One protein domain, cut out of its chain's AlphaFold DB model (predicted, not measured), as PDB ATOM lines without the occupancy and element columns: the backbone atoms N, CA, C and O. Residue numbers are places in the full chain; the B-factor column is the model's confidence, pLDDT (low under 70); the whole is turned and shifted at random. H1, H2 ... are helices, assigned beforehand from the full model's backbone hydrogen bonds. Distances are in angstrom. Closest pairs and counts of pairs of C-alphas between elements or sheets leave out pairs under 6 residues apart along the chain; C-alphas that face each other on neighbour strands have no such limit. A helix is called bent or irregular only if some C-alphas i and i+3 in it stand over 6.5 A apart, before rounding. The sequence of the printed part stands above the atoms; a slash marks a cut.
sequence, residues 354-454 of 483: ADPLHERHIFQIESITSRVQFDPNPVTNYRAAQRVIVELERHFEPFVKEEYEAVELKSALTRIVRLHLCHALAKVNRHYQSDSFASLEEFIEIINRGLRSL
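AT A GLANCE: This is residues 354 to 454 of the 483 residues of an uncharacterized protein of Blastopirellula marina (UniProt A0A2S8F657). Two long helices, H2 and H3, make a V that is closed at one end by the tight link of residues 402 to 405. At the open end the small helix H1 sits in the mouth of the V, touching H2 and close to H3, while H4 crosses the last part of H3, touching its residues 420 to 427. The printed part has 101 residues with four named helices, in the order H1, H2, H3, H4, and no named strand; its class is all helix. The whole is compact, with a radius of gyration of the C-alphas of 13.8 A, yet elongated in outline, spanning 44 by 27 by 26 A.

IN THESE COORDINATES: Start at residue 354 and read on to C-alpha 365 at (-38.109, 29.928, 24.971), where H1, residues 365 to 369, begins. Go on to C-alpha 378 at (-49.408, 26.651, 26.357); from there H2 runs through residues 378 to 401, 34.2 A from first to last C-alpha. H2 is irregular, with C-alphas 395 and 398 7.2 A apart, and it has a kink of 31 degrees near residue 395. H3 follows as residues 406 to 427, 32.6 A long, and is irregular too, with C-alphas 407 and 410 7.1 A apart. H4, residues 440 to 453, is 20.2 A long and ends at C-alpha 453, at (-19.552, 16.662, 34.141).

HOW THE PARTS SIT: Look first at H1, which touches residues 381 to 386 of H2; their closest C-alphas, those of Ile 365 and Ala 385, are 6.5 A apart. H1 and H3 are close but not clearly touching, with the C-alphas of Ile 368 and Leu 425 closest at 6.8 A. H2 touches residues 409 to 417 of H3, closest at the C-alphas of Glu 393 and Val 417, 6.2 A apart. These two run opposite ways at a steep tilt of 55 degrees. H3 touches H4 with residues 420 to 427 alone, and the closest C-alphas, those of Ala 424 and Ile 447, are 5.7 A apart. They run opposite ways at a steep tilt of 68 degrees, only just short of about perpendicular. H2 and H4 are near each other, and H1 and H4 are apart. In H1 and H4 every O i to N i+4 pair is within hydrogen-bond range; in H2 18 of 20 are, and in H3 15 of 18.

THE WHOLE: The C-alphas of Glu 405 and Asp 435, the two farthest apart, stand 44.2 A from each other. The printed part has no cut. The link from H1 to H2 is short, that from H2 to H3 tight, and that from H3 to H4, residues 428 to 439, long. Residues 372 to 373, in the link from H1 to H2, pair with residues 438 to 439, in the link from H3 to H4, as parallel strands do, in stretches too short to be named. The mean pLDDT of the printed part is 86.4; look for values under 70 at residues 402 to 403, 406 to 407 and 454.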
ATOM      1  N   ALA A 354     -33.880  23.066  14.472       86.75
ATOM      2  CA  ALA A 354     -33.971  21.668  14.874       86.75
ATOM      3  C   ALA A 354     -32.781  21.193  15.713       86.75
ATOM      4  O   ALA A 354     -32.958  20.304  16.544       86.75
ATOM      5  N   ASP A 355     -31.597  21.774  15.535       90.88
ATOM      6  CA  ASP A 355     -30.397  21.433  16.299       90.88
ATOM      7  C   ASP A 355     -29.986  22.580  17.245       90.88
ATOM      8  O   ASP A 355     -29.421  23.581  16.799       90.88
ATOM      9  N   PRO A 356     -30.206  22.433  18.569       90.75
ATOM     10  CA  PRO A 356     -29.808  23.422  19.571       90.75
ATOM     11  C   PRO A 356     -28.301  23.723  19.630       90.75
ATOM     12  O   PRO A 356     -27.913  24.700  20.274       90.75
ATOM     13  N   LEU A 357     -27.453  22.891  19.011       91.75
ATOM     14  CA  LEU A 357     -26.000  23.069  18.924       91.75
ATOM     15  C   LEU A 357     -25.532  23.599  17.560       91.75
ATOM     16  O   LEU A 357     -24.330  23.799  17.374       91.75
ATOM     17  N   HIS A 358     -26.447  23.854  16.622       91.38
ATOM     18  CA  HIS A 358     -26.104  24.420  15.323       91.38
ATOM     19  C   HIS A 358     -25.475  25.812  15.474       91.38
ATOM     20  O   HIS A 358     -25.930  26.625  16.280       91.38
ATOM     21  N   GLU A 359     -24.475  26.137  14.648       87.00
ATOM     22  CA  GLU A 359     -23.736  27.411  14.731       87.00
ATOM     23  C   GLU A 359     -24.659  28.638  14.623       87.00
ATOM     24  O   GLU A 359     -24.434  29.665  15.263       87.00
ATOM     25  N   ARG A 360     -25.734  28.512  13.839       87.00
ATOM     26  CA  ARG A 360     -26.739  29.567  13.625       87.00
ATOM     27  C   ARG A 360     -27.974  29.459  14.521       87.00
ATOM     28  O   ARG A 360     -28.916  30.222  14.331       87.00
ATOM     29  N   HIS A 361     -28.003  28.529  15.474       89.50
ATOM     30  CA  HIS A 361     -29.156  28.356  16.352       89.50
ATOM     31  C   HIS A 361     -29.385  29.605  17.219       89.50
ATOM     32  O   HIS A 361     -28.507  30.030  17.981       89.50
ATOM     33  N   ILE A 362     -30.587  30.180  17.147       86.75
ATOM     34  CA  ILE A 362     -31.018  31.275  18.019       86.75
ATOM     35  C   ILE A 362     -31.803  30.672  19.181       86.75
ATOM     36  O   ILE A 362     -32.912  30.186  19.001       86.75
ATOM     37  N   PHE A 363     -31.224  30.731  20.380       86.69
ATOM     38  CA  PHE A 363     -31.881  30.222  21.580       86.69
ATOM     39  C   PHE A 363     -33.047  31.128  21.981       86.69
ATOM     40  O   PHE A 363     -32.846  32.311  22.269       86.69
ATOM     41  N   GLN A 364     -34.249  30.560  22.011       89.75
ATOM     42  CA  GLN A 364     -35.498  31.206  22.424       89.75
ATOM     43  C   GLN A 364     -36.293  30.254  23.329       89.75
ATOM     44  O   GLN A 364     -35.986  29.063  23.396       89.75
ATOM     45  N   ILE A 365     -37.320  30.743  24.025       89.38
ATOM     46  CA  ILE A 365     -38.109  29.928  24.971       89.38
ATOM     47  C   ILE A 365     -38.799  28.764  24.247       89.38
ATOM     48  O   ILE A 365     -38.857  27.649  24.762       89.38
ATOM     49  N   GLU A 366     -39.207  28.990  23.002       89.88
ATOM     50  CA  GLU A 366     -39.757  28.008  22.069       89.88
ATOM     51  C   GLU A 366     -38.796  26.844  21.816       89.88
ATOM     52  O   GLU A 366     -39.227  25.720  21.559       89.88
ATOM     53  N   SER A 367     -37.482  27.063  21.936       89.81
ATOM     54  CA  SER A 367     -36.486  25.990  21.823       89.81
ATOM     55  C   SER A 367     -36.613  24.977  22.964       89.81
ATOM     56  O   SER A 367     -36.360  23.791  22.750       89.81
ATOM     57  N   ILE A 368     -37.051  25.432  24.145       91.56
ATOM     58  CA  ILE A 368     -37.332  24.584  25.306       91.56
ATOM     59  C   ILE A 368     -38.724  23.967  25.186       91.56
ATOM     60  O   ILE A 368     -38.853  22.747  25.237       91.56
ATOM     61  N   THR A 369     -39.767  24.778  24.983       92.69
ATOM     62  CA  THR A 369     -41.162  24.295  24.997       92.69
ATOM     63  C   THR A 369     -41.516  23.393  23.814       92.69
ATOM     64  O   THR A 369     -42.477  22.637  23.896       92.69
ATOM     65  N   SER A 370     -40.727  23.410  22.734       91.25
ATOM     66  CA  SER A 370     -40.840  22.447  21.624       91.25
ATOM     67  C   SER A 370     -40.279  21.057  21.936       91.25
ATOM     68  O   SER A 370     -40.407  20.162  21.106       91.25
ATOM     69  N   ARG A 371     -39.619  20.874  23.087       93.31
ATOM     70  CA  ARG A 371     -38.969  19.615  23.496       93.31
ATOM     71  C   ARG A 371     -39.369  19.165  24.899       93.31
ATOM     72  O   ARG A 371     -39.308  17.974  25.183       93.31
ATOM     73  N   VAL A 372     -39.761  20.100  25.762       93.12
ATOM     74  CA  VAL A 372     -40.059  19.870  27.179       93.12
ATOM     75  C   VAL A 372     -41.439  20.422  27.509       93.12
ATOM     76  O   VAL A 372     -41.758  21.563  27.164       93.12
ATOM     77  N   GLN A 373     -42.240  19.623  28.206       92.69
ATOM     78  CA  GLN A 373     -43.549  20.027  28.698       92.69
ATOM     79  C   GLN A 373     -43.505  20.186  30.218       92.69
ATOM     80  O   GLN A 373     -43.342  19.223  30.961       92.69
ATOM     81  N   PHE A 374     -43.662  21.428  30.662       88.88
ATOM     82  CA  PHE A 374     -43.771  21.807  32.068       88.88
ATOM     83  C   PHE A 374     -45.228  21.884  32.523       88.88
ATOM     84  O   PHE A 374     -45.526  21.616  33.681       88.88
ATOM     85  N   ASP A 375     -46.127  22.268  31.613       85.56
ATOM     86  CA  ASP A 375     -47.557  22.414  31.874       85.56
ATOM     87  C   ASP A 375     -48.371  22.064  30.607       85.56
ATOM     88  O   ASP A 375     -47.922  22.351  29.490       85.56
ATOM     89  N   PRO A 376     -49.559  21.441  30.729       83.31
ATOM     90  CA  PRO A 376     -50.430  21.156  29.589       83.31
ATOM     91  C   PRO A 376     -50.949  22.401  28.859       83.31
ATOM     92  O   PRO A 376     -51.220  22.341  27.660       83.31
ATOM     93  N   ASN A 377     -51.112  23.528  29.556       88.12
ATOM     94  CA  ASN A 377     -51.593  24.767  28.961       88.12
ATOM     95  C   ASN A 377     -50.420  25.561  28.333       88.12
ATOM     96  O   ASN A 377     -49.410  25.809  28.991       88.12
ATOM     97  N   PRO A 378     -50.522  26.007  27.062       82.81
ATOM     98  CA  PRO A 378     -49.408  26.651  26.357       82.81
ATOM     99  C   PRO A 378     -48.855  27.917  27.031       82.81
ATOM    100  O   PRO A 378     -47.645  28.149  27.022       82.81
ATOM    101  N   VAL A 379     -49.723  28.743  27.623       81.94
ATOM    102  CA  VAL A 379     -49.324  30.022  28.238       81.94
ATOM    103  C   VAL A 379     -48.576  29.777  29.546       81.94
ATOM    104  O   VAL A 379     -47.556  30.414  29.820       81.94
ATOM    105  N   THR A 380     -49.071  28.849  30.360       86.25
ATOM    106  CA  THR A 380     -48.426  28.428  31.610       86.25
ATOM    107  C   THR A 380     -47.142  27.652  31.331       86.25
ATOM    108  O   THR A 380     -46.155  27.903  32.016       86.25
ATOM    109  N   ASN A 381     -47.091  26.843  30.268       86.19
ATOM    110  CA  ASN A 381     -45.889  26.127  29.828       86.19
ATOM    111  C   ASN A 381     -44.758  27.089  29.437       86.19
ATOM    112  O   ASN A 381     -43.623  26.948  29.888       86.19
ATOM    113  N   TYR A 382     -45.078  28.126  28.657       89.94
ATOM    114  CA  TYR A 382     -44.124  29.174  28.290       89.94
ATOM    115  C   TYR A 382     -43.598  29.929  29.518       89.94
ATOM    116  O   TYR A 382     -42.396  30.150  29.666       89.94
ATOM    117  N   ARG A 383     -44.493  30.295  30.447       87.25
ATOM    118  CA  ARG A 383     -44.106  30.946  31.709       87.25
ATOM    119  C   ARG A 383     -43.233  30.037  32.572       87.25
ATOM    120  O   ARG A 383     -42.286  30.532  33.172       87.25
ATOM    121  N   ALA A 384     -43.535  28.744  32.642       86.31
ATOM    122  CA  ALA A 384     -42.746  27.770  33.387       86.31
ATOM    123  C   ALA A 384     -41.343  27.603  32.782       86.31
ATOM    124  O   ALA A 384     -40.359  27.694  33.512       86.31
ATOM    125  N   ALA A 385     -41.231  27.500  31.455       88.75
ATOM    126  CA  ALA A 385     -39.945  27.473  30.758       88.75
ATOM    127  C   ALA A 385     -39.107  28.733  31.039       88.75
ATOM    128  O   ALA A 385     -37.918  28.638  31.341       88.75
ATOM    129  N   GLN A 386     -39.732  29.916  31.025       90.75
ATOM    130  CA  GLN A 386     -39.052  31.162  31.379       90.75
ATOM    131  C   GLN A 386     -38.559  31.163  32.833       90.75
ATOM    132  O   GLN A 386     -37.457  31.641  33.104       90.75
ATOM    133  N   ARG A 387     -39.344  30.623  33.775       88.69
ATOM    134  CA  ARG A 387     -38.917  30.496  35.178       88.69
ATOM    135  C   ARG A 387     -37.704  29.587  35.315       88.69
ATOM    136  O   ARG A 387     -36.796  29.942  36.051       88.69
ATOM    137  N   VAL A 388     -37.648  28.476  34.581       89.12
ATOM    138  CA  VAL A 388     -36.476  27.585  34.582       89.12
ATOM    139  C   VAL A 388     -35.216  28.335  34.143       89.12
ATOM    140  O   VAL A 388     -34.183  28.195  34.790       89.12
ATOM    141  N   ILE A 389     -35.295  29.175  33.103       90.06
ATOM    142  CA  ILE A 389     -34.159  30.008  32.665       90.06
ATOM    143  C   ILE A 389     -33.710  30.943  33.794       90.06
ATOM    144  O   ILE A 389     -32.527  30.982  34.117       90.06
ATOM    145  N   VAL A 390     -34.650  31.663  34.413       89.31
ATOM    146  CA  VAL A 390     -34.360  32.633  35.484       89.31
ATOM    147  C   VAL A 390     -33.770  31.956  36.723       89.31
ATOM    148  O   VAL A 390     -32.814  32.464  37.306       89.31
ATOM    149  N   GLU A 391     -34.308  30.811  37.132       90.25
ATOM    150  CA  GLU A 391     -33.781  30.062  38.276       90.25
ATOM    151  C   GLU A 391     -32.405  29.466  37.977       90.25
ATOM    152  O   GLU A 391     -31.532  29.458  38.844       90.25
ATOM    153  N   LEU A 392     -32.156  29.035  36.738       88.88
ATOM    154  CA  LEU A 392     -30.833  28.572  36.335       88.88
ATOM    155  C   LEU A 392     -29.820  29.732  36.287       88.88
ATOM    156  O   LEU A 392     -28.683  29.563  36.716       88.88
ATOM    157  N   GLU A 393     -30.224  30.929  35.849       89.25
ATOM    158  CA  GLU A 393     -29.413  32.149  35.975       89.25
ATOM    159  C   GLU A 393     -29.073  32.443  37.442       89.25
ATOM    160  O   GLU A 393     -27.897  32.603  37.771       89.25
ATOM    161  N   ARG A 394     -30.056  32.421  38.350       88.06
ATOM    162  CA  ARG A 394     -29.821  32.585  39.799       88.06
ATOM    163  C   ARG A 394     -28.874  31.531  40.364       88.06
ATOM    164  O   ARG A 394     -28.056  31.841  41.224       88.06
ATOM    165  N   HIS A 395     -28.966  30.298  39.874       87.94
ATOM    166  CA  HIS A 395     -28.103  29.201  40.295       87.94
ATOM    167  C   HIS A 395     -26.634  29.427  39.899       87.94
ATOM    168  O   HIS A 395     -25.736  29.149  40.690       87.94
ATOM    169  N   PHE A 396     -26.375  29.972  38.706       85.94
ATOM    170  CA  PHE A 396     -25.015  30.263  38.238       85.94
ATOM    171  C   PHE A 396     -24.450  31.602  38.732       85.94
ATOM    172  O   PHE A 396     -23.229  31.755  38.788       85.94
ATOM    173  N   GLU A 397     -25.298  32.564  39.102       85.94
ATOM    174  CA  GLU A 397     -24.891  33.926  39.475       85.94
ATOM    175  C   GLU A 397     -23.753  33.983  40.517       85.94
ATOM    176  O   GLU A 397     -22.775  34.691  40.255       85.94
ATOM    177  N   PRO A 398     -23.781  33.232  41.642       83.44
ATOM    178  CA  PRO A 398     -22.713  33.281  42.644       83.44
ATOM    179  C   PRO A 398     -21.345  32.868  42.090       83.44
ATOM    180  O   PRO A 398     -20.326  33.412  42.505       83.44
ATOM    181  N   PHE A 399     -21.323  31.939  41.131       78.00
ATOM    182  CA  PHE A 399     -20.098  31.379  40.561       78.00
ATOM    183  C   PHE A 399     -19.488  32.280  39.487       78.00
ATOM    184  O   PHE A 399     -18.270  32.336  39.353       78.00
ATOM    185  N   VAL A 400     -20.324  33.005  38.740       79.25
ATOM    186  CA  VAL A 400     -19.875  33.943  37.699       79.25
ATOM    187  C   VAL A 400     -19.460  35.285  38.313       79.25
ATOM    188  O   VAL A 400     -18.527  35.926  37.833       79.25
ATOM    189  N   LYS A 401     -20.105  35.699  39.411       77.56
ATOM    190  CA  LYS A 401     -19.818  36.958  40.118       77.56
ATOM    191  C   LYS A 401     -18.397  37.036  40.684       77.56
ATOM    192  O   LYS A 401     -17.878  38.134  40.845       77.56
ATOM    193  N   GLU A 402     -17.768  35.900  40.978       69.69
ATOM    194  CA  GLU A 402     -16.364  35.865  41.411       69.69
ATOM    195  C   GLU A 402     -15.374  36.222  40.290       69.69
ATOM    196  O   GLU A 402     -14.269  36.677  40.580       69.69
ATOM    197  N   GLU A 403     -15.751  36.022  39.024       65.38
ATOM    198  CA  GLU A 403     -14.852  36.152  37.869       65.38
ATOM    199  C   GLU A 403     -15.091  37.421  37.035       65.38
ATOM    200  O   GLU A 403     -14.191  37.844  36.309       65.38
ATOM    201  N   TYR A 404     -16.270  38.042  37.135       72.94
ATOM    202  CA  TYR A 404     -16.682  39.163  36.281       72.94
ATOM    203  C   TYR A 404     -17.192  40.367  37.083       72.94
ATOM    204  O   TYR A 404     -17.931  40.225  38.058       72.94
ATOM    205  N   GLU A 405     -16.848  41.578  36.632       74.12
ATOM    206  CA  GLU A 405     -17.380  42.823  37.197       74.12
ATOM    207  C   GLU A 405     -18.895  42.957  36.953       74.12
ATOM    208  O   GLU A 405     -19.441  42.424  35.985       74.12
ATOM    209  N   ALA A 406     -19.593  43.725  37.801       69.00
ATOM    210  CA  ALA A 406     -21.058  43.844  37.777       69.00
ATOM    211  C   ALA A 406     -21.644  44.274  36.414       69.00
ATOM    212  O   ALA A 406     -22.765  43.895  36.079       69.00
ATOM    213  N   VAL A 407     -20.886  45.042  35.621       64.50
ATOM    214  CA  VAL A 407     -21.298  45.520  34.290       64.50
ATOM    215  C   VAL A 407     -21.259  44.401  33.239       64.50
ATOM    216  O   VAL A 407     -22.080  44.388  32.323       64.50
ATOM    217  N   GLU A 408     -20.361  43.424  33.384       79.12
ATOM    218  CA  GLU A 408     -20.182  42.307  32.443       79.12
ATOM    219  C   GLU A 408     -20.891  41.020  32.896       79.12
ATOM    220  O   GLU A 408     -21.206  40.153  32.073       79.12
ATOM    221  N   LEU A 409     -21.216  40.927  34.189       78.31
ATOM    222  CA  LEU A 409     -21.814  39.762  34.840       78.31
ATOM    223  C   LEU A 409     -23.087  39.271  34.143       78.31
ATOM    224  O   LEU A 409     -23.213  38.084  33.859       78.31
ATOM    225  N   LYS A 410     -24.016  40.177  33.811       78.69
ATOM    226  CA  LYS A 410     -25.294  39.804  33.181       78.69
ATOM    227  C   LYS A 410     -25.095  39.139  31.814       78.69
ATOM    228  O   LYS A 410     -25.731  38.135  31.518       78.69
ATOM    229  N   SER A 411     -24.185  39.673  30.998       82.50
ATOM    230  CA  SER A 411     -23.873  39.126  29.669       82.50
ATOM    231  C   SER A 411     -23.181  37.761  29.769       82.50
ATOM    232  O   SER A 411     -23.539  36.816  29.059       82.50
ATOM    233  N   ALA A 412     -22.224  37.632  30.694       81.06
ATOM    234  CA  ALA A 412     -21.532  36.376  30.959       81.06
ATOM    235  C   ALA A 412     -22.499  35.286  31.449       81.06
ATOM    236  O   ALA A 412     -22.471  34.168  30.928       81.06
ATOM    237  N   LEU A 413     -23.394  35.632  32.379       83.31
ATOM    238  CA  LEU A 413     -24.390  34.731  32.950       83.31
ATOM    239  C   LEU A 413     -25.347  34.192  31.884       83.31
ATOM    240  O   LEU A 413     -25.450  32.977  31.714       83.31
ATOM    241  N   THR A 414     -25.962  35.076  31.093       83.62
ATOM    242  CA  THR A 414     -26.865  34.673  30.005       83.62
ATOM    243  C   THR A 414     -26.164  33.761  28.993       83.62
ATOM    244  O   THR A 414     -26.751  32.786  28.525       83.62
ATOM    245  N   ARG A 415     -24.887  34.014  28.669       85.81
ATOM    246  CA  ARG A 415     -24.113  33.157  27.754       85.81
ATOM    247  C   ARG A 415     -23.875  31.757  28.327       85.81
ATOM    248  O   ARG A 415     -24.034  30.777  27.601       85.81
ATOM    249  N   ILE A 416     -23.487  31.661  29.599       85.19
ATOM    250  CA  ILE A 416     -23.208  30.383  30.275       85.19
ATOM    251  C   ILE A 416     -24.484  29.548  30.378       85.19
ATOM    252  O   ILE A 416     -24.480  28.378  29.987       85.19
ATOM    253  N   VAL A 417     -25.580  30.165  30.824       87.88
ATOM    254  CA  VAL A 417     -26.893  29.518  30.942       87.88
ATOM    255  C   VAL A 417     -27.380  29.026  29.588       87.88
ATOM    256  O   VAL A 417     -27.734  27.855  29.455       87.88
ATOM    257  N   ARG A 418     -27.319  29.874  28.554       89.25
ATOM    258  CA  ARG A 418     -27.693  29.489  27.189       89.25
ATOM    259  C   ARG A 418     -26.912  28.271  26.711       89.25
ATOM    260  O   ARG A 418     -27.513  27.343  26.185       89.25
ATOM    261  N   LEU A 419     -25.592  28.258  26.899       88.94
ATOM    262  CA  LEU A 419     -24.749  27.137  26.483       88.94
ATOM    263  C   LEU A 419     -25.198  25.825  27.146       88.94
ATOM    264  O   LEU A 419     -25.355  24.809  26.471       88.94
ATOM    265  N   HIS A 420     -25.459  25.854  28.452       87.94
ATOM    266  CA  HIS A 420     -25.885  24.668  29.196       87.94
ATOM    267  C   HIS A 420     -27.269  24.188  28.769       87.94
ATOM    268  O   HIS A 420     -27.463  22.989  28.564       87.94
ATOM    269  N   LEU A 421     -28.208  25.113  28.576       91.88
ATOM    270  CA  LEU A 421     -29.547  24.788  28.100       91.88
ATOM    271  C   LEU A 421     -29.509  24.213  26.682       91.88
ATOM    272  O   LEU A 421     -30.132  23.186  26.450       91.88
ATOM    273  N   CYS A 422     -28.726  24.776  25.759       92.38
ATOM    274  CA  CYS A 422     -28.527  24.202  24.423       92.38
ATOM    275  C   CYS A 422     -28.007  22.756  24.492       92.38
ATOM    276  O   CYS A 422     -28.542  21.870  23.827       92.38
ATOM    277  N   HIS A 423     -27.013  22.484  25.342       91.56
ATOM    278  CA  HIS A 423     -26.503  21.126  25.540       91.56
ATOM    279  C   HIS A 423     -27.536  20.175  26.155       91.56
ATOM    280  O   HIS A 423     -27.605  19.017  25.740       91.56
ATOM    281  N   ALA A 424     -28.347  20.641  27.106       92.06
ATOM    282  CA  ALA A 424     -29.429  19.850  27.683       92.06
ATOM    283  C   ALA A 424     -30.522  19.553  26.641       92.06
ATOM    284  O   ALA A 424     -30.915  18.399  26.468       92.06
ATOM    285  N   LEU A 425     -30.946  20.562  25.875       93.25
ATOM    286  CA  LEU A 425     -31.937  20.421  24.805       93.25
ATOM    287  C   LEU A 425     -31.479  19.457  23.711       93.25
ATOM    288  O   LEU A 425     -32.281  18.670  23.215       93.25
ATOM    289  N   ALA A 426     -30.186  19.446  23.380       92.44
ATOM    290  CA  ALA A 426     -29.624  18.490  22.430       92.44
ATOM    291  C   ALA A 426     -29.809  17.026  22.878       92.44
ATOM    292  O   ALA A 426     -29.941  16.134  22.041       92.44
ATOM    293  N   LYS A 427     -29.864  16.753  24.191       92.31
ATOM    294  CA  LYS A 427     -30.110  15.402  24.730       92.31
ATOM    295  C   LYS A 427     -31.574  14.976  24.665       92.31
ATOM    296  O   LYS A 427     -31.835  13.780  24.593       92.31
ATOM    297  N   VAL A 428     -32.504  15.930  24.616       92.69
ATOM    298  CA  VAL A 428     -33.945  15.691  24.418       92.69
ATOM    299  C   VAL A 428     -34.400  16.026  22.994       92.69
ATOM    300  O   VAL A 428     -35.591  16.148  22.732       92.69
ATOM    301  N   ASN A 429     -33.474  16.142  22.035       91.75
ATOM    302  CA  ASN A 429     -33.803  16.639  20.698       91.75
ATOM    303  C   ASN A 429     -34.765  15.737  19.912       91.75
ATOM    304  O   ASN A 429     -35.471  16.216  19.034       91.75
ATOM    305  N   ARG A 430     -34.848  14.448  20.268       88.81
ATOM    306  CA  ARG A 430     -35.843  13.506  19.724       88.81
ATOM    307  C   ARG A 430     -37.299  13.958  19.920       88.81
ATOM    308  O   ARG A 430     -38.177  13.447  19.240       88.81
ATOM    309  N   HIS A 431     -37.547  14.876  20.857       90.50
ATOM    310  CA  HIS A 431     -38.869  15.439  21.139       90.50
ATOM    311  C   HIS A 431     -39.199  16.662  20.273       90.50
ATOM    312  O   HIS A 431     -40.334  17.123  20.273       90.50
ATOM    313  N   TYR A 432     -38.239  17.190  19.508       90.31
ATOM    314  CA  TYR A 432     -38.486  18.329  18.632       90.31
ATOM    315  C   TYR A 432     -39.494  17.965  17.536       90.31
ATOM    316  O   TYR A 432     -39.247  17.047  16.757       90.31
ATOM    317  N   GLN A 433     -40.613  18.696  17.480       83.69
ATOM    318  CA  GLN A 433     -41.734  18.439  16.556       83.69
ATOM    319  C   GLN A 433     -42.354  17.031  16.684       83.69
ATOM    320  O   GLN A 433     -43.053  16.582  15.780       83.69
ATOM    321  N   SER A 434     -42.100  16.336  17.796       85.19
ATOM    322  CA  SER A 434     -42.720  15.053  18.134       85.19
ATOM    323  C   SER A 434     -44.050  15.276  18.857       85.19
ATOM    324  O   SER A 434     -44.219  16.277  19.550       85.19
ATOM    325  N   ASP A 435     -44.958  14.301  18.783       85.50
ATOM    326  CA  ASP A 435     -46.199  14.279  19.578       85.50
ATOM    327  C   ASP A 435     -45.946  14.002  21.078       85.50
ATOM    328  O   ASP A 435     -46.871  13.993  21.888       85.50
ATOM    329  N   SER A 436     -44.689  13.749  21.462       89.62
ATOM    330  CA  SER A 436     -44.266  13.494  22.841       89.62
ATOM    331  C   SER A 436     -43.202  14.488  23.293       89.62
ATOM    332  O   SER A 436     -42.275  14.806  22.546       89.62
ATOM    333  N   PHE A 437     -43.274  14.896  24.558       91.38
ATOM    334  CA  PHE A 437     -42.359  15.852  25.180       91.38
ATOM    335  C   PHE A 437     -41.572  15.196  26.316       91.38
ATOM    336  O   PHE A 437     -42.071  14.279  26.969       91.38
ATOM    337  N   ALA A 438     -40.357  15.682  26.572       93.06
ATOM    338  CA  ALA A 438     -39.639  15.360  27.801       93.06
ATOM    339  C   ALA A 438     -40.366  15.987  29.001       93.06
ATOM    340  O   ALA A 438     -40.900  17.098  28.896       93.06
ATOM    341  N   SER A 439     -40.376  15.294  30.139       91.69
ATOM    342  CA  SER A 439     -40.942  15.852  31.371       91.69
ATOM    343  C   SER A 439     -39.991  16.875  32.002       91.69
ATOM    344  O   SER A 439     -38.797  16.931  31.678       91.69
ATOM    345  N   LEU A 440     -40.508  17.679  32.935       89.44
ATOM    346  CA  LEU A 440     -39.680  18.570  33.746       89.44
ATOM    347  C   LEU A 440     -38.576  17.787  34.471       89.44
ATOM    348  O   LEU A 440     -37.416  18.185  34.422       89.44
ATOM    349  N   GLU A 441     -38.915  16.672  35.117       89.06
ATOM    350  CA  GLU A 441     -37.968  15.873  35.899       89.06
ATOM    351  C   GLU A 441     -36.835  15.337  35.018       89.06
ATOM    352  O   GLU A 441     -35.666  15.463  35.385       89.06
ATOM    353  N   GLU A 442     -37.162  14.811  33.830       90.56
ATOM    354  CA  GLU A 442     -36.172  14.351  32.849       90.56
ATOM    355  C   GLU A 442     -35.238  15.498  32.434       90.56
ATOM    356  O   GLU A 442     -34.015  15.336  32.386       90.56
ATOM    357  N   PHE A 443     -35.796  16.682  32.180       92.56
ATOM    358  CA  PHE A 443     -35.021  17.845  31.763       92.56
ATOM    359  C   PHE A 443     -34.078  18.359  32.863       92.56
ATOM    360  O   PHE A 443     -32.900  18.618  32.596       92.56
ATOM    361  N   ILE A 444     -34.552  18.445  34.109       90.56
ATOM    362  CA  ILE A 444     -33.742  18.838  35.273       90.56
ATOM    363  C   ILE A 444     -32.629  17.821  35.527       90.56
ATOM    364  O   ILE A 444     -31.482  18.202  35.779       90.56
ATOM    365  N   GLU A 445     -32.920  16.525  35.404       89.62
ATOM    366  CA  GLU A 445     -31.908  15.488  35.572       89.62
ATOM    367  C   GLU A 445     -30.790  15.615  34.526       89.62
ATOM    368  O   GLU A 445     -29.606  15.494  34.854       89.62
ATOM    369  N   ILE A 446     -31.140  15.915  33.273       91.12
ATOM    370  CA  ILE A 446     -30.178  16.139  32.187       91.12
ATOM    371  C   ILE A 446     -29.305  17.364  32.464       91.12
ATOM    372  O   ILE A 446     -28.084  17.281  32.289       91.12
ATOM    373  N   ILE A 447     -29.894  18.466  32.937       90.19
ATOM    374  CA  ILE A 447     -29.136  19.652  33.360       90.19
ATOM    375  C   ILE A 447     -28.131  19.262  34.451       90.19
ATOM    376  O   ILE A 447     -26.936  19.526  34.307       90.19
ATOM    377  N   ASN A 448     -28.570  18.539  35.483       88.06
ATOM    378  CA  ASN A 448     -27.714  18.096  36.587       88.06
ATOM    379  C   ASN A 448     -26.613  17.119  36.159       88.06
ATOM    380  O   ASN A 448     -25.491  17.174  36.668       88.06
ATOM    381  N   ARG A 449     -26.869  16.227  35.195       85.56
ATOM    382  CA  ARG A 449     -25.809  15.399  34.588       85.56
ATOM    383  C   ARG A 449     -24.763  16.267  33.880       85.56
ATOM    384  O   ARG A 449     -23.573  15.989  34.011       85.56
ATOM    385  N   GLY A 450     -25.194  17.316  33.177       82.19
ATOM    386  CA  GLY A 450     -24.305  18.308  32.567       82.19
ATOM    387  C   GLY A 450     -23.443  19.026  33.605       82.19
ATOM    388  O   GLY A 450     -22.219  19.014  33.488       82.19
ATOM    389  N   LEU A 451     -24.060  19.553  34.667       82.25
ATOM    390  CA  LEU A 451     -23.366  20.227  35.771       82.25
ATOM    391  C   LEU A 451     -22.309  19.328  36.427       82.25
ATOM    392  O   LEU A 451     -21.161  19.734  36.571       82.25
ATOM    393  N   ARG A 452     -22.645  18.064  36.720       81.19
ATOM    394  CA  ARG A 452     -21.708  17.085  37.306       81.19
ATOM    395  C   ARG A 452     -20.507  16.764  36.410       81.19
ATOM    396  O   ARG A 452     -19.458  16.362  36.910       81.19
ATOM    397  N   SER A 453     -20.644  16.914  35.092       72.06
ATOM    398  CA  SER A 453     -19.552  16.662  34.141       72.06
ATOM    399  C   SER A 453     -18.508  17.787  34.102       72.06
ATOM    400  O   SER A 453     -17.362  17.564  33.697       72.06
ATOM    401  N   LEU A 454     -18.875  18.980  34.570       64.69
ATOM    402  CA  LEU A 454     -17.992  20.129  34.673       64.69
ATOM    403  C   LEU A 454     -17.192  19.979  35.965       64.69
ATOM    404  O   LEU A 454     -17.651  20.308  37.051       64.69
TER     405      LEU A 454